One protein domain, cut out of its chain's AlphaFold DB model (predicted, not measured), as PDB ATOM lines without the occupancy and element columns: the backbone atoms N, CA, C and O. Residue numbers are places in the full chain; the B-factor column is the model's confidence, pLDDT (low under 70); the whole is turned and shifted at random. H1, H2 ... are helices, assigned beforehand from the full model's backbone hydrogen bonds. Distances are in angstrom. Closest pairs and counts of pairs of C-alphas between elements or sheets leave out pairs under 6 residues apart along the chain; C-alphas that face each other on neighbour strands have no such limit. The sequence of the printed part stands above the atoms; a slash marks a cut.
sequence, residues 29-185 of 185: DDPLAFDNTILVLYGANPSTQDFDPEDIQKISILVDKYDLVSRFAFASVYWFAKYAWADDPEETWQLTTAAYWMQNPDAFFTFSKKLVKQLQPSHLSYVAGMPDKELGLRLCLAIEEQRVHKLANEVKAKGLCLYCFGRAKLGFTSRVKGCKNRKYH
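Overview. This is residues 29 to 185 of the 185 residues of an uncharacterized protein of Fusarium mangiferae (UniProt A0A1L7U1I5). The longest helix, H8, crosses H6 at one end of a row of three helices packed side by side, H3, H5 and H6, with H4 alongside H5; at the other end H1 crosses H3, with little H2 beside it. The printed part has 157 residues with nine named helices, H1 to H9, and no named strand: all helix. It is compact, with a radius of gyration of the C-alphas of 15.5 A, yet only just elongated, spanning 50 by 33 by 27 A.

Along the chain. Find C-alpha 133 at (37.360, 4.381, 18.895); from there H8 runs 28.4 A to C-alpha 152 at (60.332, 1.595, 2.470). H6 is residues 105 to 117, 18.4 A; H5 89 to 101, 18.5 A; H3 53 to 65, 18.4 A; H1 31 to 42, 16.8 A; H4 73 to 82, 14.7 A. H2 is 46 to 49, H7 124 to 127 and H9 162 to 165.

Arrangement. Residues 143 to 147 of H8 touch 112 to 117 of H6 at a steep tilt of 61 degrees; C-alphas 116 and 143 are closest, 5.5 A. H7 touches H8 (C-alphas 127 and 136, 5.0 A), and H9 touches H6 (105 and 162, 5.4 A). H5 and H6, the hubs, form a hairpin at 28 degrees (99 and 108, 4.9 A). H3 touches H5 the same way at 20 degrees (57 and 98, 4.7 A). H4 and H5, also a hairpin, only just touch, with 3 pairs within 8 A (80 and 95, 7.3 A). H1 is about perpendicular to H3, 76 degrees (33 and 59, 5.2 A), and only just touches H2, with 3 pairs (40 and 48, 6.1 A). Every O i to N i+4 pair is within hydrogen-bond range in H1, H3, H4, H5, H6 and H8; H2, H7 and H9 are too short for one.

Size, cuts and confidence. The C-alphas of Ala 44 and Ala 152 are farthest apart, 50.7 A. There is no cut and no long link; residues 166 to 185, the last being the chain's last, hold no named element. Of the printed residues, one has a pLDDT under 70, residue 44; the mean pLDDT of the printed part is 92.6.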
ATOM      1  N   ASP A  29      30.779   2.685  33.965       87.50
ATOM      2  CA  ASP A  29      31.983   2.079  34.525       87.50
ATOM      3  C   ASP A  29      31.845   0.564  34.648       87.50
ATOM      4  O   ASP A  29      30.832   0.034  35.106       87.50
ATOM      5  N   ASP A  30      32.916  -0.142  34.290       90.81
ATOM      6  CA  ASP A  30      33.032  -1.563  34.589       90.81
ATOM      7  C   ASP A  30      33.179  -1.740  36.116       90.81
ATOM      8  O   ASP A  30      34.137  -1.219  36.704       90.81
ATOM      9  N   PRO A  31      32.250  -2.453  36.781       92.00
ATOM     10  CA  PRO A  31      32.217  -2.529  38.238       92.00
ATOM     11  C   PRO A  31      33.432  -3.263  38.812       92.00
ATOM     12  O   PRO A  31      33.917  -2.897  39.883       92.00
ATOM     13  N   LEU A  32      33.950  -4.269  38.102       93.19
ATOM     14  CA  LEU A  32      35.114  -5.032  38.542       93.19
ATOM     15  C   LEU A  32      36.391  -4.202  38.385       93.19
ATOM     16  O   LEU A  32      37.212  -4.148  39.298       93.19
ATOM     17  N   ALA A  33      36.544  -3.503  37.260       94.38
ATOM     18  CA  ALA A  33      37.659  -2.591  37.052       94.38
ATOM     19  C   ALA A  33      37.647  -1.443  38.069       94.38
ATOM     20  O   ALA A  33      38.714  -1.023  38.527       94.38
ATOM     21  N   PHE A  34      36.465  -0.949  38.454       94.25
ATOM     22  CA  PHE A  34      36.332   0.076  39.483       94.25
ATOM     23  C   PHE A  34      36.788  -0.446  40.846       94.25
ATOM     24  O   PHE A  34      37.649   0.176  41.470       94.25
ATOM     25  N   ASP A  35      36.305  -1.615  41.272       92.94
ATOM     26  CA  ASP A  35      36.748  -2.247  42.522       92.94
ATOM     27  C   ASP A  35      38.268  -2.484  42.527       92.94
ATOM     28  O   ASP A  35      38.977  -2.044  43.433       92.94
ATOM     29  N   ASN A  36      38.812  -3.040  41.440       94.19
ATOM     30  CA  ASN A  36      40.252  -3.234  41.262       94.19
ATOM     31  C   ASN A  36      41.043  -1.916  41.322       94.19
ATOM     32  O   ASN A  36      42.119  -1.863  41.925       94.19
ATOM     33  N   THR A  37      40.512  -0.834  40.747       94.50
ATOM     34  CA  THR A  37      41.122   0.504  40.816       94.50
ATOM     35  C   THR A  37      41.207   0.983  42.266       94.50
ATOM     36  O   THR A  37      42.250   1.472  42.707       94.50
ATOM     37  N   ILE A  38      40.141   0.795  43.041       92.69
ATOM     38  CA  ILE A  38      40.093   1.162  44.458       92.69
ATOM     39  C   ILE A  38      41.066   0.297  45.274       92.69
ATOM     40  O   ILE A  38      41.846   0.834  46.064       92.69
ATOM     41  N   LEU A  39      41.109  -1.016  45.036       92.25
ATOM     42  CA  LEU A  39      42.043  -1.931  45.702       92.25
ATOM     43  C   LEU A  39      43.508  -1.543  45.472       92.25
ATOM     44  O   LEU A  39      44.298  -1.537  46.420       92.25
ATOM     45  N   VAL A  40      43.867  -1.173  44.239       92.56
ATOM     46  CA  VAL A  40      45.217  -0.691  43.906       92.56
ATOM     47  C   VAL A  40      45.512   0.626  44.608       92.56
ATOM     48  O   VAL A  40      46.594   0.792  45.170       92.56
ATOM     49  N   LEU A  41      44.553   1.554  44.605       90.81
ATOM     50  CA  LEU A  41      44.719   2.877  45.201       90.81
ATOM     51  C   LEU A  41      44.982   2.803  46.711       90.81
ATOM     52  O   LEU A  41      45.829   3.535  47.222       90.81
ATOM     53  N   TYR A  42      44.280   1.915  47.415       88.44
ATOM     54  CA  TYR A  42      44.459   1.714  48.854       88.44
ATOM     55  C   TYR A  42      45.580   0.725  49.202       88.44
ATOM     56  O   TYR A  42      45.962   0.631  50.368       88.44
ATOM     57  N   GLY A  43      46.134   0.007  48.216       78.56
ATOM     58  CA  GLY A  43      47.295  -0.876  48.378       78.56
ATOM     59  C   GLY A  43      47.076  -2.051  49.338       78.56
ATOM     60  O   GLY A  43      48.043  -2.620  49.840       78.56
ATOM     61  N   ALA A  44      45.820  -2.393  49.631       64.88
ATOM     62  CA  ALA A  44      45.467  -3.317  50.706       64.88
ATOM     63  C   ALA A  44      45.417  -4.791  50.270       64.88
ATOM     64  O   ALA A  44      45.329  -5.670  51.125       64.88
ATOM     65  N   ASN A  45      45.471  -5.077  48.964       80.25
ATOM     66  CA  ASN A  45      45.282  -6.427  48.443       80.25
ATOM     67  C   ASN A  45      46.472  -6.886  47.577       80.25
ATOM     68  O   ASN A  45      46.686  -6.336  46.500       80.25
ATOM     69  N   PRO A  46      47.233  -7.916  47.995       81.88
ATOM     70  CA  PRO A  46      48.330  -8.474  47.201       81.88
ATOM     71  C   PRO A  46      47.922  -8.975  45.809       81.88
ATOM     72  O   PRO A  46      48.755  -8.957  44.905       81.88
ATOM     73  N   SER A  47      46.658  -9.380  45.607       83.81
ATOM     74  CA  SER A  47      46.179  -9.883  44.310       83.81
ATOM     75  C   SER A  47      46.226  -8.829  43.201       83.81
ATOM     76  O   SER A  47      46.218  -9.180  42.026       83.81
ATOM     77  N   THR A  48      46.344  -7.541  43.542       84.62
ATOM     78  CA  THR A  48      46.447  -6.459  42.552       84.62
ATOM     79  C   THR A  48      47.753  -6.488  41.751       84.62
ATOM     80  O   THR A  48      47.938  -5.709  40.816       84.62
ATOM     81  N   GLN A  49      48.701  -7.354  42.118       84.06
ATOM     82  CA  GLN A  49      49.924  -7.608  41.349       84.06
ATOM     83  C   GLN A  49      49.684  -8.546  40.155       84.06
ATOM     84  O   GLN A  49      50.506  -8.600  39.232       84.06
ATOM     85  N   ASP A  50      48.563  -9.268  40.161       88.81
ATOM     86  CA  ASP A  50      48.285 -10.370  39.243       88.81
ATOM     87  C   ASP A  50      47.242 -10.084  38.169       88.81
ATOM     88  O   ASP A  50      46.846 -11.002  37.461       88.81
ATOM     89  N   PHE A  51      46.892  -8.812  37.973       95.00
ATOM     90  CA  PHE A  51      46.053  -8.407  36.851       95.00
ATOM     91  C   PHE A  51      46.680  -8.768  35.511       95.00
ATOM     92  O   PHE A  51      47.876  -8.539  35.280       95.00
ATOM     93  N   ASP A  52      45.840  -9.320  34.645       96.19
ATOM     94  CA  ASP A  52      46.180  -9.606  33.265       96.19
ATOM     95  C   ASP A  52      46.122  -8.329  32.395       96.19
ATOM     96  O   ASP A  52      45.726  -7.253  32.862       96.19
ATOM     97  N   PRO A  53      46.586  -8.387  31.135       97.25
ATOM     98  CA  PRO A  53      46.563  -7.238  30.236       97.25
ATOM     99  C   PRO A  53      45.176  -6.615  30.013       97.25
ATOM    100  O   PRO A  53      45.096  -5.390  29.874       97.25
ATOM    101  N   GLU A  54      44.103  -7.410  30.012       96.19
ATOM    102  CA  GLU A  54      42.731  -6.923  29.844       96.19
ATOM    103  C   GLU A  54      42.302  -6.106  31.069       96.19
ATOM    104  O   GLU A  54      41.852  -4.962  30.930       96.19
ATOM    105  N   ASP A  55      42.521  -6.642  32.270       96.62
ATOM    106  CA  ASP A  55      42.258  -5.953  33.533       96.62
ATOM    107  C   ASP A  55      43.057  -4.650  33.636       96.62
ATOM    108  O   ASP A  55      42.506  -3.592  33.953       96.62
ATOM    109  N   ILE A  56      44.356  -4.688  33.309       97.38
ATOM    110  CA  ILE A  56      45.224  -3.500  33.308       97.38
ATOM    111  C   ILE A  56      44.676  -2.432  32.353       97.38
ATOM    112  O   ILE A  56      44.693  -1.240  32.683       97.38
ATOM    113  N   GLN A  57      44.175  -2.829  31.178       97.06
ATOM    114  CA  GLN A  57      43.566  -1.906  30.225       97.06
ATOM    115  C   GLN A  57      42.286  -1.280  30.790       97.06
ATOM    116  O   GLN A  57      42.161  -0.053  30.772       97.06
ATOM    117  N   LYS A  58      41.366  -2.076  31.343       96.25
ATOM    118  CA  LYS A  58      40.122  -1.560  31.940       96.25
ATOM    119  C   LYS A  58      40.401  -0.608  33.105       96.25
ATOM    120  O   LYS A  58      39.858   0.497  33.140       96.25
ATOM    121  N   ILE A  59      41.327  -0.972  33.994       96.38
ATOM    122  CA  ILE A  59      41.790  -0.112  35.092       96.38
ATOM    123  C   ILE A  59      42.377   1.193  34.540       96.38
ATOM    124  O   ILE A  59      42.052   2.272  35.027       96.38
ATOM    125  N   SER A  60      43.211   1.136  33.497       96.88
ATOM    126  CA  SER A  60      43.841   2.336  32.925       96.88
ATOM    127  C   SER A  60      42.839   3.367  32.396       96.88
ATOM    128  O   SER A  60      43.081   4.569  32.525       96.88
ATOM    129  N   ILE A  61      41.705   2.909  31.851       94.94
ATOM    130  CA  ILE A  61      40.622   3.772  31.371       94.94
ATOM    131  C   ILE A  61      40.016   4.539  32.544       94.94
ATOM    132  O   ILE A  61      39.888   5.760  32.469       94.94
ATOM    133  N   LEU A  62      39.708   3.850  33.649       94.94
ATOM    134  CA  LEU A  62      39.192   4.482  34.866       94.94
ATOM    135  C   LEU A  62      40.222   5.427  35.491       94.94
ATOM    136  O   LEU A  62      39.883   6.519  35.939       94.94
ATOM    137  N   VAL A  63      41.499   5.052  35.461       94.94
ATOM    138  CA  VAL A  63      42.597   5.883  35.963       94.94
ATOM    139  C   VAL A  63      42.723   7.201  35.187       94.94
ATOM    140  O   VAL A  63      42.957   8.235  35.811       94.94
ATOM    141  N   ASP A  64      42.545   7.203  33.861       93.94
ATOM    142  CA  ASP A  64      42.462   8.447  33.071       93.94
ATOM    143  C   ASP A  64      41.138   9.189  33.308       93.94
ATOM    144  O   ASP A  64      41.151  10.410  33.474       93.94
ATOM    145  N   LYS A  65      40.007   8.467  33.369       90.81
ATOM    146  CA  LYS A  65      38.663   9.024  33.608       90.81
ATOM    147  C   LYS A  65      38.600   9.835  34.900       90.81
ATOM    148  O   LYS A  65      38.101  10.957  34.890       90.81
ATOM    149  N   TYR A  66      39.152   9.290  35.979       91.06
ATOM    150  CA  TYR A  66      39.103   9.864  37.323       91.06
ATOM    151  C   TYR A  66      40.362  10.657  37.719       91.06
ATOM    152  O   TYR A  66      40.536  10.979  38.892       91.06
ATOM    153  N   ASP A  67      41.244  10.981  36.765       91.81
ATOM    154  CA  ASP A  67      42.492  11.738  36.992       91.81
ATOM    155  C   ASP A  67      43.410  11.124  38.076       91.81
ATOM    156  O   ASP A  67      44.064  11.798  38.878       91.81
ATOM    157  N   LEU A  68      43.482   9.791  38.101       94.94
ATOM    158  CA  LEU A  68      44.276   9.017  39.060       94.94
ATOM    159  C   LEU A  68      45.656   8.623  38.521       94.94
ATOM    160  O   LEU A  68      46.413   7.943  39.215       94.94
ATOM    161  N   VAL A  69      46.023   9.063  37.314       95.25
ATOM    162  CA  VAL A  69      47.270   8.683  36.622       95.25
ATOM    163  C   VAL A  69      48.502   8.809  37.526       95.25
ATOM    164  O   VAL A  69      49.320   7.894  37.613       95.25
ATOM    165  N   SER A  70      48.612   9.916  38.267       94.75
ATOM    166  CA  SER A  70      49.743  10.157  39.176       94.75
ATOM    167  C   SER A  70      49.817   9.164  40.342       94.75
ATOM    168  O   SER A  70      50.912   8.837  40.802       94.75
ATOM    169  N   ARG A  71      48.672   8.650  40.806       94.31
ATOM    170  CA  ARG A  71      48.576   7.669  41.898       94.31
ATOM    171  C   ARG A  71      48.973   6.269  41.439       94.31
ATOM    172  O   ARG A  71      49.525   5.505  42.221       94.31
ATOM    173  N   PHE A  72      48.777   5.977  40.157       94.75
ATOM    174  CA  PHE A  72      49.084   4.685  39.547       94.75
ATOM    175  C   PHE A  72      50.496   4.597  38.959       94.75
ATOM    176  O   PHE A  72      50.856   3.563  38.402       94.75
ATOM    177  N   ALA A  73      51.334   5.629  39.110       92.25
ATOM    178  CA  ALA A  73      52.679   5.650  38.536       92.25
ATOM    179  C   ALA A  73      53.501   4.395  38.901       92.25
ATOM    180  O   ALA A  73      54.080   3.768  38.013       92.25
ATOM    181  N   PHE A  74      53.488   3.976  40.172       90.19
ATOM    182  CA  PHE A  74      54.210   2.782  40.631       90.19
ATOM    183  C   PHE A  74      53.609   1.475  40.107       90.19
ATOM    184  O   PHE A  74      54.349   0.633  39.598       90.19
ATOM    185  N   ALA A  75      52.282   1.330  40.182       92.88
ATOM    186  CA  ALA A  75      51.580   0.157  39.663       92.88
ATOM    187  C   ALA A  75      51.849  -0.016  38.162       92.88
ATOM    188  O   ALA A  75      52.217  -1.101  37.722       92.88
ATOM    189  N   SER A  76      51.804   1.083  37.400       93.75
ATOM    190  CA  SER A  76      52.082   1.081  35.963       93.75
ATOM    191  C   SER A  76      53.480   0.538  35.646       93.75
ATOM    192  O   SER A  76      53.632  -0.321  34.783       93.75
ATOM    193  N   VAL A  77      54.515   0.976  36.375       92.56
ATOM    194  CA  VAL A  77      55.893   0.514  36.155       92.56
ATOM    195  C   VAL A  77      56.007  -0.982  36.428       92.56
ATOM    196  O   VAL A  77      56.621  -1.698  35.636       92.56
ATOM    197  N   TYR A  78      55.402  -1.453  37.519       93.06
ATOM    198  CA  TYR A  78      55.424  -2.863  37.888       93.06
ATOM    199  C   TYR A  78      54.691  -3.737  36.860       93.06
ATOM    200  O   TYR A  78      55.284  -4.671  36.314       93.06
ATOM    201  N   TRP A  79      53.438  -3.405  36.537       95.75
ATOM    202  CA  TRP A  79      52.623  -4.171  35.596       95.75
ATOM    203  C   TRP A  79      53.271  -4.241  34.213       95.75
ATOM    204  O   TRP A  79      53.430  -5.324  33.656       95.75
ATOM    205  N   PHE A  80      53.751  -3.120  33.673       96.69
ATOM    206  CA  PHE A  80      54.392  -3.133  32.356       96.69
ATOM    207  C   PHE A  80      55.720  -3.898  32.337       96.69
ATOM    208  O   PHE A  80      56.053  -4.507  31.320       96.69
ATOM    209  N   ALA A  81      56.468  -3.915  33.445       94.69
ATOM    210  CA  ALA A  81      57.678  -4.727  33.553       94.69
ATOM    211  C   ALA A  81      57.364  -6.233  33.550       94.69
ATOM    212  O   ALA A  81      58.080  -6.994  32.897       94.69
ATOM    213  N   LYS A  82      56.277  -6.656  34.212       93.62
ATOM    214  CA  LYS A  82      55.811  -8.055  34.231       93.62
ATOM    215  C   LYS A  82      55.551  -8.587  32.818       93.62
ATOM    216  O   LYS A  82      55.951  -9.702  32.495       93.62
ATOM    217  N   TYR A  83      54.981  -7.752  31.952       95.00
ATOM    218  CA  TYR A  83      54.636  -8.103  30.571       95.00
ATOM    219  C   TYR A  83      55.678  -7.668  29.528       95.00
ATOM    220  O   TYR A  83      55.392  -7.616  28.327       95.00
ATOM    221  N   ALA A  84      56.927  -7.405  29.932       89.31
ATOM    222  CA  ALA A  84      57.994  -6.994  29.013       89.31
ATOM    223  C   ALA A  84      58.220  -7.976  27.844       89.31
ATOM    224  O   ALA A  84      58.697  -7.567  26.782       89.31
ATOM    225  N   TRP A  85      57.808  -9.238  27.996       87.19
ATOM    226  CA  TRP A  85      57.927 -10.317  27.008       87.19
ATOM    227  C   TRP A  85      56.594 -10.771  26.400       87.19
ATOM    228  O   TRP A  85      56.587 -11.759  25.683       87.19
ATOM    229  N   ALA A  86      55.487 -10.059  26.643       85.81
ATOM    230  CA  ALA A  86      54.215 -10.358  25.983       85.81
ATOM    231  C   ALA A  86      54.382 -10.302  24.456       85.81
ATOM    232  O   ALA A  86      54.862  -9.290  23.932       85.81
ATOM    233  N   ASP A  87      54.026 -11.386  23.777       87.19
ATOM    234  CA  ASP A  87      54.119 -11.515  22.319       87.19
ATOM    235  C   ASP A  87      52.743 -11.722  21.674       87.19
ATOM    236  O   ASP A  87      52.622 -11.576  20.451       87.19
ATOM    237  N   ASP A  88      51.711 -11.982  22.485       93.12
ATOM    238  CA  ASP A  88      50.334 -12.031  22.018       93.12
ATOM    239  C   ASP A  88      49.902 -10.645  21.491       93.12
ATOM    240  O   ASP A  88      50.176  -9.616  22.131       93.12
ATOM    241  N   PRO A  89      49.293 -10.563  20.297       92.62
ATOM    242  CA  PRO A  89      48.951  -9.275  19.714       92.62
ATOM    243  C   PRO A  89      47.816  -8.528  20.415       92.62
ATOM    244  O   PRO A  89      47.843  -7.294  20.425       92.62
ATOM    245  N   GLU A  90      46.864  -9.238  21.015       94.12
ATOM    246  CA  GLU A  90      45.768  -8.636  21.772       94.12
ATOM    247  C   GLU A  90      46.278  -8.100  23.110       94.12
ATOM    248  O   GLU A  90      46.092  -6.917  23.402       94.12
ATOM    249  N   GLU A  91      47.061  -8.892  23.845       95.88
ATOM    250  CA  GLU A  91      47.723  -8.436  25.073       95.88
ATOM    251  C   GLU A  91      48.622  -7.222  24.800       95.88
ATOM    252  O   GLU A  91      48.618  -6.231  25.530       95.88
ATOM    253  N   THR A  92      49.389  -7.251  23.704       96.69
ATOM    254  CA  THR A  92      50.257  -6.127  23.326       96.69
ATOM    255  C   THR A  92      49.439  -4.871  23.014       96.69
ATOM    256  O   THR A  92      49.865  -3.756  23.340       96.69
ATOM    257  N   TRP A  93      48.267  -5.017  22.392       96.44
ATOM    258  CA  TRP A  93      47.346  -3.911  22.138       96.44
ATOM    259  C   TRP A  93      46.790  -3.325  23.439       96.44
ATOM    260  O   TRP A  93      46.866  -2.108  23.659       96.44
ATOM    261  N   GLN A  94      46.300  -4.190  24.325       97.38
ATOM    262  CA  GLN A  94      45.785  -3.827  25.643       97.38
ATOM    263  C   GLN A  94      46.850  -3.078  26.458       97.38
ATOM    264  O   GLN A  94      46.606  -1.963  26.916       97.38
ATOM    265  N   LEU A  95      48.084  -3.586  26.513       98.06
ATOM    266  CA  LEU A  95      49.204  -2.937  27.211       98.06
ATOM    267  C   LEU A  95      49.645  -1.622  26.552       98.06
ATOM    268  O   LEU A  95      50.022  -0.676  27.247       98.06
ATOM    269  N   THR A  96      49.597  -1.523  25.217       97.81
ATOM    270  CA  THR A  96      49.934  -0.274  24.506       97.81
ATOM    271  C   THR A  96      48.938   0.830  24.843       97.81
ATOM    272  O   THR A  96      49.336   1.953  25.152       97.81
ATOM    273  N   THR A  97      47.645   0.523  24.789       97.75
ATOM    274  CA  THR A  97      46.582   1.487  25.104       97.75
ATOM    275  C   THR A  97      46.556   1.815  26.599       97.75
ATOM    276  O   THR A  97      46.484   2.991  26.956       97.75
ATOM    277  N   ALA A  98      46.786   0.833  27.476       97.94
ATOM    278  CA  ALA A  98      46.948   1.069  28.907       97.94
ATOM    279  C   ALA A  98      48.096   2.035  29.221       97.94
ATOM    280  O   ALA A  98      47.938   2.982  29.992       97.94
ATOM    281  N   ALA A  99      49.248   1.858  28.567       98.06
ATOM    282  CA  ALA A  99      50.383   2.758  28.724       98.06
ATOM    283  C   ALA A  99      50.093   4.182  28.220       98.06
ATOM    284  O   ALA A  99      50.657   5.142  28.751       98.06
ATOM    285  N   TYR A 100      49.217   4.333  27.219       97.69
ATOM    286  CA  TYR A 100      48.742   5.642  26.775       97.69
ATOM    287  C   TYR A 100      47.908   6.328  27.862       97.69
ATOM    288  O   TYR A 100      48.245   7.446  28.247       97.69
ATOM    289  N   TRP A 101      46.872   5.666  28.388       96.81
ATOM    290  CA  TRP A 101      45.996   6.249  29.414       96.81
ATOM    291  C   TRP A 101      46.735   6.522  30.729       96.81
ATOM    292  O   TRP A 101      46.601   7.600  31.299       96.81
ATOM    293  N   MET A 102      47.635   5.628  31.145       96.25
ATOM    294  CA  MET A 102      48.499   5.834  32.317       96.25
ATOM    295  C   MET A 102      49.656   6.820  32.082       96.25
ATOM    296  O   MET A 102      50.495   7.000  32.962       96.25
ATOM    297  N   GLN A 103      49.747   7.441  30.903       96.44
ATOM    298  CA  GLN A 103      50.811   8.385  30.547       96.44
ATOM    299  C   GLN A 103      52.230   7.833  30.785       96.44
ATOM    300  O   GLN A 103      53.135   8.575  31.173       96.44
ATOM    301  N   ASN A 104      52.451   6.537  30.534       96.94
ATOM    302  CA  ASN A 104      53.743   5.878  30.712       96.94
ATOM    303  C   ASN A 104      54.505   5.825  29.371       96.94
ATOM    304  O   ASN A 104      54.247   4.953  28.534       96.94
ATOM    305  N   PRO A 105      55.459   6.745  29.121       96.12
ATOM    306  CA  PRO A 105      56.078   6.879  27.807       96.12
ATOM    307  C   PRO A 105      57.011   5.713  27.455       96.12
ATOM    308  O   PRO A 105      57.157   5.397  26.273       96.12
ATOM    309  N   ASP A 106      57.630   5.078  28.454       96.19
ATOM    310  CA  ASP A 106      58.551   3.960  28.251       96.19
ATOM    311  C   ASP A 106      57.802   2.691  27.841       96.19
ATOM    312  O   ASP A 106      58.164   2.039  26.854       96.19
ATOM    313  N   ALA A 107      56.719   2.378  28.554       97.19
ATOM    314  CA  ALA A 107      55.842   1.266  28.219       97.19
ATOM    315  C   ALA A 107      55.166   1.488  26.861       97.19
ATOM    316  O   ALA A 107      55.236   0.615  25.996       97.19
ATOM    317  N   PHE A 108      54.620   2.686  26.615       97.94
ATOM    318  CA  PHE A 108      53.951   3.007  25.352       97.94
ATOM    319  C   PHE A 108      54.889   2.830  24.154       97.94
ATOM    320  O   PHE A 108      54.533   2.187  23.163       97.94
ATOM    321  N   PHE A 109      56.119   3.343  24.246       97.50
ATOM    322  CA  PHE A 109      57.118   3.157  23.197       97.50
ATOM    323  C   PHE A 109      57.476   1.677  23.001       97.50
ATOM    324  O   PHE A 109      57.636   1.218  21.869       97.50
ATOM    325  N   THR A 110      57.598   0.919  24.089       96.50
ATOM    326  CA  THR A 110      57.990  -0.494  24.043       96.50
ATOM    327  C   THR A 110      56.912  -1.365  23.402       96.50
ATOM    328  O   THR A 110      57.217  -2.093  22.457       96.50
ATOM    329  N   PHE A 111      55.661  -1.267  23.853       97.56
ATOM    330  CA  PHE A 111      54.571  -2.094  23.333       97.56
ATOM    331  C   PHE A 111      54.145  -1.679  21.922       97.56
ATOM    332  O   PHE A 111      54.019  -2.538  21.051       97.56
ATOM    333  N   SER A 112      54.103  -0.378  21.606       97.06
ATOM    334  CA  SER A 112      53.858   0.055  20.219       97.06
ATOM    335  C   SER A 112      54.936  -0.447  19.251       97.06
ATOM    336  O   SER A 112      54.629  -0.852  18.132       97.06
ATOM    337  N   LYS A 113      56.207  -0.519  19.675       96.06
ATOM    338  CA  LYS A 113      57.278  -1.130  18.868       96.06
ATOM    339  C   LYS A 113      57.026  -2.616  18.599       96.06
ATOM    340  O   LYS A 113      57.427  -3.100  17.539       96.06
ATOM    341  N   LYS A 114      56.422  -3.345  19.543       95.31
ATOM    342  CA  LYS A 114      56.044  -4.752  19.354       95.31
ATOM    343  C   LYS A 114      54.917  -4.881  18.332       95.31
ATOM    344  O   LYS A 114      55.091  -5.637  17.380       95.31
ATOM    345  N   LEU A 115      53.874  -4.052  18.426       95.00
ATOM    346  CA  LEU A 115      52.803  -3.998  17.420       95.00
ATOM    347  C   LEU A 115      53.359  -3.745  16.006       95.00
ATOM    348  O   LEU A 115      53.017  -4.449  15.058       95.00
ATOM    349  N   VAL A 116      54.310  -2.812  15.853       94.38
ATOM    350  CA  VAL A 116      54.986  -2.560  14.560       94.38
ATOM    351  C   VAL A 116      55.734  -3.796  14.038       94.38
ATOM    352  O   VAL A 116      55.853  -3.976  12.827       94.38
ATOM    353  N   LYS A 117      56.273  -4.645  14.919       93.00
ATOM    354  CA  LYS A 117      57.022  -5.850  14.530       93.00
ATOM    355  C   LYS A 117      56.137  -7.054  14.219       93.00
ATOM    356  O   LYS A 117      56.581  -7.898  13.443       93.00
ATOM    357  N   GLN A 118      54.965  -7.156  14.837       89.00
ATOM    358  CA  GLN A 118      54.045  -8.270  14.620       89.00
ATOM    359  C   GLN A 118      53.602  -8.323  13.151       89.00
ATOM    360  O   GLN A 118      53.443  -7.293  12.502       89.00
ATOM    361  N   LEU A 119      53.428  -9.536  12.621       75.06
ATOM    362  CA  LEU A 119      53.112  -9.784  11.205       75.06
ATOM    363  C   LEU A 119      51.605  -9.764  10.904       75.06
ATOM    364  O   LEU A 119      51.195 -10.091   9.792       75.06
ATOM    365  N   GLN A 120      50.771  -9.405  11.881       82.56
ATOM    366  CA  GLN A 120      49.327  -9.405  11.688       82.56
ATOM    367  C   GLN A 120      48.873  -8.292  10.728       82.56
ATOM    368  O   GLN A 120      49.358  -7.162  10.857       82.56
ATOM    369  N   PRO A 121      47.930  -8.566   9.804       75.38
ATOM    370  CA  PRO A 121      47.547  -7.611   8.762       75.38
ATOM    371  C   PRO A 121      46.856  -6.342   9.276       75.38
ATOM    372  O   PRO A 121      46.936  -5.305   8.629       75.38
ATOM    373  N   SER A 122      46.135  -6.422  10.397       84.88
ATOM    374  CA  SER A 122      45.365  -5.301  10.940       84.88
ATOM    375  C   SER A 122      45.104  -5.480  12.433       84.88
ATOM    376  O   SER A 122      45.035  -6.604  12.919       84.88
ATOM    377  N   HIS A 123      44.923  -4.360  13.133       89.75
ATOM    378  CA  HIS A 123      44.531  -4.291  14.547       89.75
ATOM    379  C   HIS A 123      43.076  -3.821  14.722       89.75
ATOM    380  O   HIS A 123      42.642  -3.529  15.833       89.75
ATOM    381  N   LEU A 124      42.320  -3.692  13.623       91.44
ATOM    382  CA  LEU A 124      40.992  -3.072  13.627       91.44
ATOM    383  C   LEU A 124      39.986  -3.808  14.526       91.44
ATOM    384  O   LEU A 124      39.115  -3.164  15.105       91.44
ATOM    385  N   SER A 125      40.119  -5.130  14.675       92.31
ATOM    386  CA  SER A 125      39.270  -5.932  15.568       92.31
ATOM    387  C   SER A 125      39.301  -5.421  17.009       92.31
ATOM    388  O   SER A 125      38.262  -5.387  17.662       92.31
ATOM    389  N   TYR A 126      40.453  -4.942  17.479       92.69
ATOM    390  CA  TYR A 126      40.617  -4.469  18.852       92.69
ATOM    391  C   TYR A 126      40.019  -3.077  19.092       92.69
ATOM    392  O   TYR A 126      39.715  -2.716  20.224       92.69
ATOM    393  N   VAL A 127      39.802  -2.293  18.032       93.81
ATOM    394  CA  VAL A 127      39.180  -0.961  18.128       93.81
ATOM    395  C   VAL A 127      37.708  -1.066  18.524       93.81
ATOM    396  O   VAL A 127      37.190  -0.180  19.198       93.81
ATOM    397  N   ALA A 128      37.025  -2.143  18.125       88.81
ATOM    398  CA  ALA A 128      35.603  -2.323  18.408       88.81
ATOM    399  C   ALA A 128      35.296  -2.349  19.916       88.81
ATOM    400  O   ALA A 128      34.252  -1.834  20.318       88.81
ATOM    401  N   GLY A 129      36.213  -2.896  20.722       84.00
ATOM    402  CA  GLY A 129      36.109  -2.966  22.181       84.00
ATOM    403  C   GLY A 129      36.630  -1.733  22.925       84.00
ATOM    404  O   GLY A 129      36.551  -1.693  24.148       84.00
ATOM    405  N   MET A 130      37.165  -0.723  22.230       89.62
ATOM    406  CA  MET A 130      37.671   0.480  22.895       89.62
ATOM    407  C   MET A 130      36.551   1.486  23.185       89.62
ATOM    408  O   MET A 130      35.751   1.773  22.287       89.62
ATOM    409  N   PRO A 131      36.550   2.124  24.375       88.19
ATOM    410  CA  PRO A 131      35.669   3.262  24.634       88.19
ATOM    411  C   PRO A 131      36.014   4.445  23.716       88.19
ATOM    412  O   PRO A 131      35.128   5.126  23.206       88.19
ATOM    413  N   ASP A 132      37.308   4.642  23.433       91.62
ATOM    414  CA  ASP A 132      37.810   5.632  22.482       91.62
ATOM    415  C   ASP A 132      38.158   4.994  21.133       91.62
ATOM    416  O   ASP A 132      39.297   4.589  20.872       91.62
ATOM    417  N   LYS A 133      37.160   4.908  20.251       94.12
ATOM    418  CA  LYS A 133      37.360   4.381  18.895       94.12
ATOM    419  C   LYS A 133      38.280   5.268  18.061       94.12
ATOM    420  O   LYS A 133      39.011   4.747  17.222       94.12
ATOM    421  N   GLU A 134      38.273   6.585  18.276       94.94
ATOM    422  CA  GLU A 134      39.139   7.504  17.532       94.94
ATOM    423  C   GLU A 134      40.605   7.268  17.898       94.94
ATOM    424  O   GLU A 134      41.441   7.106  17.006       94.94
ATOM    425  N   LEU A 135      40.918   7.158  19.191       94.88
ATOM    426  CA  LEU A 135      42.249   6.781  19.669       94.88
ATOM    427  C   LEU A 135      42.685   5.423  19.120       94.88
ATOM    428  O   LEU A 135      43.828   5.297  18.675       94.88
ATOM    429  N   GLY A 136      41.792   4.430  19.127       95.81
ATOM    430  CA  GLY A 136      42.068   3.108  18.569       95.81
ATOM    431  C   GLY A 136      42.441   3.174  17.088       95.81
ATOM    432  O   GLY A 136      43.522   2.733  16.699       95.81
ATOM    433  N   LEU A 137      41.606   3.810  16.261       96.31
ATOM    434  CA  LEU A 137      41.885   3.999  14.832       96.31
ATOM    435  C   LEU A 137      43.175   4.790  14.598       96.31
ATOM    436  O   LEU A 137      43.982   4.438  13.735       96.31
ATOM    437  N   ARG A 138      43.402   5.838  15.393       96.62
ATOM    438  CA  ARG A 138      44.620   6.649  15.349       96.62
ATOM    439  C   ARG A 138      45.860   5.813  15.655       96.62
ATOM    440  O   ARG A 138      46.880   5.980  14.986       96.62
ATOM    441  N   LEU A 139      45.788   4.914  16.638       96.88
ATOM    442  CA  LEU A 139      46.866   3.981  16.951       96.88
ATOM    443  C   LEU A 139      47.090   2.995  15.801       96.88
ATOM    444  O   LEU A 139      48.235   2.838  15.386       96.88
ATOM    445  N   CYS A 140      46.033   2.404  15.228       95.56
ATOM    446  CA  CYS A 140      46.157   1.535  14.052       95.56
ATOM    447  C   CYS A 140      46.911   2.234  12.912       95.56
ATOM    448  O   CYS A 140      47.900   1.700  12.415       95.56
ATOM    449  N   LEU A 141      46.494   3.452  12.547       95.38
ATOM    450  CA  LEU A 141      47.143   4.244  11.499       95.38
ATOM    451  C   LEU A 141      48.617   4.516  11.818       95.38
ATOM    452  O   LEU A 141      49.479   4.337  10.960       95.38
ATOM    453  N   ALA A 142      48.925   4.888  13.061       96.50
ATOM    454  CA  ALA A 142      50.297   5.142  13.485       96.50
ATOM    455  C   ALA A 142      51.191   3.895  13.391       96.50
ATOM    456  O   ALA A 142      52.356   4.006  13.003       96.50
ATOM    457  N   ILE A 143      50.664   2.714  13.729       95.81
ATOM    458  CA  ILE A 143      51.390   1.445  13.604       95.81
ATOM    459  C   ILE A 143      51.634   1.095  12.130       95.81
ATOM    460  O   ILE A 143      52.764   0.749  11.775       95.81
ATOM    461  N   GLU A 144      50.629   1.244  11.265       94.00
ATOM    462  CA  GLU A 144      50.779   0.963   9.832       94.00
ATOM    463  C   GLU A 144      51.743   1.936   9.141       94.00
ATOM    464  O   GLU A 144      52.625   1.502   8.399       94.00
ATOM    465  N   GLU A 145      51.688   3.236   9.450       94.50
ATOM    466  CA  GLU A 145      52.668   4.205   8.941       94.50
ATOM    467  C   GLU A 145      54.106   3.835   9.336       94.50
ATOM    468  O   GLU A 145      55.028   3.947   8.525       94.50
ATOM    469  N   GLN A 146      54.318   3.356  10.567       94.44
ATOM    470  CA  GLN A 146      55.635   2.900  11.023       94.44
ATOM    471  C   GLN A 146      56.085   1.618  10.315       94.44
ATOM    472  O   GLN A 146      57.268   1.488   9.984       94.44
ATOM    473  N   ARG A 147      55.171   0.677  10.050       93.31
ATOM    474  CA  ARG A 147      55.456  -0.543   9.277       93.31
ATOM    475  C   ARG A 147      55.858  -0.212   7.843       93.31
ATOM    476  O   ARG A 147      56.893  -0.694   7.381       93.31
ATOM    477  N   VAL A 148      55.102   0.659   7.175       93.25
ATOM    478  CA  VAL A 148      55.411   1.132   5.817       93.25
ATOM    479  C   VAL A 148      56.747   1.868   5.797       93.25
ATOM    480  O   VAL A 148      57.597   1.564   4.966       93.25
ATOM    481  N   HIS A 149      56.991   2.777   6.743       92.94
ATOM    482  CA  HIS A 149      58.261   3.498   6.833       92.94
ATOM    483  C   HIS A 149      59.455   2.558   7.053       92.94
ATOM    484  O   HIS A 149      60.513   2.754   6.454       92.94
ATOM    485  N   LYS A 150      59.296   1.534   7.901       92.25
ATOM    486  CA  LYS A 150      60.300   0.487   8.132       92.25
ATOM    487  C   LYS A 150      60.641  -0.252   6.837       92.25
ATOM    488  O   LYS A 150      61.818  -0.424   6.546       92.25
ATOM    489  N   LEU A 151      59.622  -0.675   6.087       90.88
ATOM    490  CA  LEU A 151      59.778  -1.397   4.821       90.88
ATOM    491  C   LEU A 151      60.413  -0.517   3.737       90.88
ATOM    492  O   LEU A 151      61.388  -0.926   3.124       90.88
ATOM    493  N   ALA A 152      59.900   0.698   3.541       93.19
ATOM    494  CA  ALA A 152      60.332   1.595   2.470       93.19
ATOM    495  C   ALA A 152      61.763   2.131   2.645       93.19
ATOM    496  O   ALA A 152      62.414   2.451   1.658       93.19
ATOM    497  N   ASN A 153      62.244   2.246   3.887       92.19
ATOM    498  CA  ASN A 153      63.567   2.804   4.191       92.19
ATOM    499  C   ASN A 153      64.561   1.762   4.732       92.19
ATOM    500  O   ASN A 153      65.640   2.140   5.178       92.19
ATOM    501  N   GLU A 154      64.180   0.479   4.775       88.69
ATOM    502  CA  GLU A 154      64.991  -0.625   5.321       88.69
ATOM    503  C   GLU A 154      65.538  -0.366   6.743       88.69
ATOM    504  O   GLU A 154      66.606  -0.835   7.142       88.69
ATOM    505  N   VAL A 155      64.790   0.388   7.555       90.56
ATOM    506  CA  VAL A 155      65.193   0.743   8.924       90.56
ATOM    507  C   VAL A 155      64.687  -0.271   9.952       90.56
ATOM    508  O   VAL A 155      63.756  -1.042   9.722       90.56
ATOM    509  N   LYS A 156      65.273  -0.265  11.154       89.38
ATOM    510  CA  LYS A 156      64.770  -1.077  12.274       89.38
ATOM    511  C   LYS A 156      63.390  -0.586  12.724       89.38
ATOM    512  O   LYS A 156      63.136   0.615  12.778       89.38
ATOM    513  N   ALA A 157      62.531  -1.523  13.138       88.56
ATOM    514  CA  ALA A 157      61.240  -1.202  13.746       88.56
ATOM    515  C   ALA A 157      61.418  -0.296  14.975       88.56
ATOM    516  O   ALA A 157      62.287  -0.543  15.823       88.56
ATOM    517  N   LYS A 158      60.560   0.715  15.085       92.25
ATOM    518  CA  LYS A 158      60.615   1.749  16.113       92.25
ATOM    519  C   LYS A 158      59.244   1.926  16.753       92.25
ATOM    520  O   LYS A 158      58.228   1.774  16.087       92.25
ATOM    521  N   GLY A 159      59.246   2.194  18.055       94.75
ATOM    522  CA  GLY A 159      58.031   2.495  18.798       94.75
ATOM    523  C   GLY A 159      57.555   3.919  18.569       94.75
ATOM    524  O   GLY A 159      58.289   4.776  18.070       94.75
ATOM    525  N   LEU A 160      56.326   4.183  18.986       97.50
ATOM    526  CA  LEU A 160      55.728   5.505  18.942       97.50
ATOM    527  C   LEU A 160      56.142   6.306  20.180       97.50
ATOM    528  O   LEU A 160      56.055   5.844  21.314       97.50
ATOM    529  N   CYS A 161      56.583   7.546  19.976       97.62
ATOM    530  CA  CYS A 161      56.785   8.477  21.082       97.62
ATOM    531  C   CYS A 161      55.423   8.987  21.568       97.62
ATOM    532  O   CYS A 161      54.739   9.666  20.803       97.62
ATOM    533  N   LEU A 162      55.076   8.758  22.841       97.12
ATOM    534  CA  LEU A 162      53.795   9.178  23.434       97.12
ATOM    535  C   LEU A 162      53.478  10.667  23.189       97.12
ATOM    536  O   LEU A 162      52.399  11.019  22.715       97.12
ATOM    537  N   TYR A 163      54.457  11.553  23.419       96.31
ATOM    538  CA  TYR A 163      54.289  12.997  23.204       96.31
ATOM    539  C   TYR A 163      53.962  13.346  21.747       96.31
ATOM    540  O   TYR A 163      53.129  14.222  21.500       96.31
ATOM    541  N   CYS A 164      54.642  12.701  20.793       96.88
ATOM    542  CA  CYS A 164      54.425  12.941  19.368       96.88
ATOM    543  C   CYS A 164      53.106  12.326  18.910       96.88
ATOM    544  O   CYS A 164      52.362  12.986  18.197       96.88
ATOM    545  N   PHE A 165      52.785  11.115  19.365       97.25
ATOM    546  CA  PHE A 165      51.542  10.426  19.040       97.25
ATOM    547  C   PHE A 165      50.311  11.266  19.410       97.25
ATOM    548  O   PHE A 165      49.448  11.492  18.561       97.25
ATOM    549  N   GLY A 166      50.288  11.843  20.616       93.81
ATOM    550  CA  GLY A 166      49.194  12.715  21.061       93.81
ATOM    551  C   GLY A 166      49.117  14.085  20.367       93.81
ATOM    552  O   GLY A 166      48.161  14.819  20.584       93.81
ATOM    553  N   ARG A 167      50.113  14.480  19.555       94.94
ATOM    554  CA  ARG A 167      50.194  15.828  18.939       94.94
ATOM    555  C   ARG A 167      50.402  15.833  17.425       94.94
ATOM    556  O   ARG A 167      50.358  16.898  16.810       94.94
ATOM    557  N   ALA A 168      50.661  14.680  16.823       92.69
ATOM    558  CA  ALA A 168      50.851  14.544  15.390       92.69
ATOM    559  C   ALA A 168      49.582  14.973  14.635       92.69
ATOM    560  O   ALA A 168      48.474  14.586  14.997       92.69
ATOM    561  N   LYS A 169      49.744  15.785  13.588       90.38
ATOM    562  CA  LYS A 169      48.639  16.202  12.702       90.38
ATOM    563  C   LYS A 169      48.796  15.724  11.259       90.38
ATOM    564  O   LYS A 169      47.813  15.688  10.538       90.38
ATOM    565  N   LEU A 170      50.026  15.416  10.846       88.38
ATOM    566  CA  LEU A 170      50.372  15.100   9.455       88.38
ATOM    567  C   LEU A 170      50.855  13.657   9.263       88.38
ATOM    568  O   LEU A 170      50.756  13.138   8.162       88.38
ATOM    569  N   GLY A 171      51.405  13.034  10.308       91.06
ATOM    570  CA  GLY A 171      51.924  11.667  10.273       91.06
ATOM    571  C   GLY A 171      52.686  11.316  11.550       91.06
ATOM    572  O   GLY A 171      53.002  12.195  12.363       91.06
ATOM    573  N   PHE A 172      52.991  10.033  11.726       94.75
ATOM    574  CA  PHE A 172      53.521   9.454  12.967       94.75
ATOM    575  C   PHE A 172      54.994   9.034  12.889       94.75
ATOM    576  O   PHE A 172      55.571   8.615  13.893       94.75
ATOM    577  N   THR A 173      55.624   9.164  11.721       91.56
ATOM    578  CA  THR A 173      57.028   8.781  11.475       91.56
ATOM    579  C   THR A 173      58.035   9.824  11.961       91.56
ATOM    580  O   THR A 173      59.166   9.491  12.321       91.56
ATOM    581  N   SER A 174      57.618  11.090  12.026       90.25
ATOM    582  CA  SER A 174      58.481  12.227  12.344       90.25
ATOM    583  C   SER A 174      58.276  12.756  13.762       90.25
ATOM    584  O   SER A 174      57.195  12.691  14.346       90.25
ATOM    585  N   ARG A 175      59.335  13.344  14.326       92.88
ATOM    586  CA  ARG A 175      59.270  14.033  15.619       92.88
ATOM    587  C   ARG A 175      58.486  15.338  15.484       92.88
ATOM    588  O   ARG A 175      58.851  16.206  14.696       92.88
ATOM    589  N   VAL A 176      57.465  15.517  16.320       93.38
ATOM    590  CA  VAL A 176      56.708  16.775  16.406       93.38
ATOM    591  C   VAL A 176      57.576  17.880  17.026       93.38
ATOM    592  O   VAL A 176      58.320  17.645  17.987       93.38
ATOM    593  N   LYS A 177      57.467  19.109  16.498       91.19
ATOM    594  CA  LYS A 177      58.157  20.298  17.027       91.19
ATOM    595  C   LYS A 177      57.828  20.479  18.516       91.19
ATOM    596  O   LYS A 177      56.669  20.447  18.908       91.19
ATOM    597  N   GLY A 178      58.856  20.658  19.346       89.50
ATOM    598  CA  GLY A 178      58.706  20.819  20.799       89.50
ATOM    599  C   GLY A 178      58.786  19.524  21.620       89.50
ATOM    600  O   GLY A 178      58.947  19.605  22.836       89.50
ATOM    601  N   CYS A 179      58.778  18.338  20.995       92.88
ATOM    602  CA  CYS A 179      59.056  17.087  21.708       92.88
ATOM    603  C   CYS A 179      60.465  17.139  22.309       92.88
ATOM    604  O   CYS A 179      61.419  17.316  21.560       92.88
ATOM    605  N   LYS A 180      60.630  16.974  23.627       91.94
ATOM    606  CA  LYS A 180      61.951  16.952  24.294       91.94
ATOM    607  C   LYS A 180      62.532  15.537  24.450       91.94
ATOM    608  O   LYS A 180      63.708  15.390  24.772       91.94
ATOM    609  N   ASN A 181      61.741  14.503  24.163       89.44
ATOM    610  CA  ASN A 181      62.073  13.110  24.458       89.44
ATOM    611  C   ASN A 181      62.980  12.478  23.393       89.44
ATOM    612  O   ASN A 181      62.524  11.703  22.557       89.44
ATOM    613  N   ARG A 182      64.280  12.797  23.425       85.56
ATOM    614  CA  ARG A 182      65.261  12.274  22.452       85.56
ATOM    615  C   ARG A 182      65.365  10.744  22.447       85.56
ATOM    616  O   ARG A 182      65.593  10.185  21.392       85.56
ATOM    617  N   LYS A 183      65.140  10.082  23.587       89.75
ATOM    618  CA  LYS A 183      65.204   8.613  23.742       89.75
ATOM    619  C   LYS A 183      64.313   7.843  22.754       89.75
ATOM    620  O   LYS A 183      64.645   6.722  22.388       89.75
ATOM    621  N   TYR A 184      63.190   8.428  22.338       88.56
ATOM    622  CA  TYR A 184      62.197   7.764  21.484       88.56
ATOM    623  C   TYR A 184      62.341   8.111  19.996       88.56
ATOM    624  O   TYR A 184      61.458   7.777  19.201       88.56
ATOM    625  N   HIS A 185      63.420   8.802  19.607       86.88
ATOM    626  CA  HIS A 185      63.689   9.213  18.232       86.88
ATOM    627  C   HIS A 185      65.061   8.735  17.760       86.88
ATOM    628  O   HIS A 185      65.117   8.289  16.593       86.88
TER     629      HIS A 185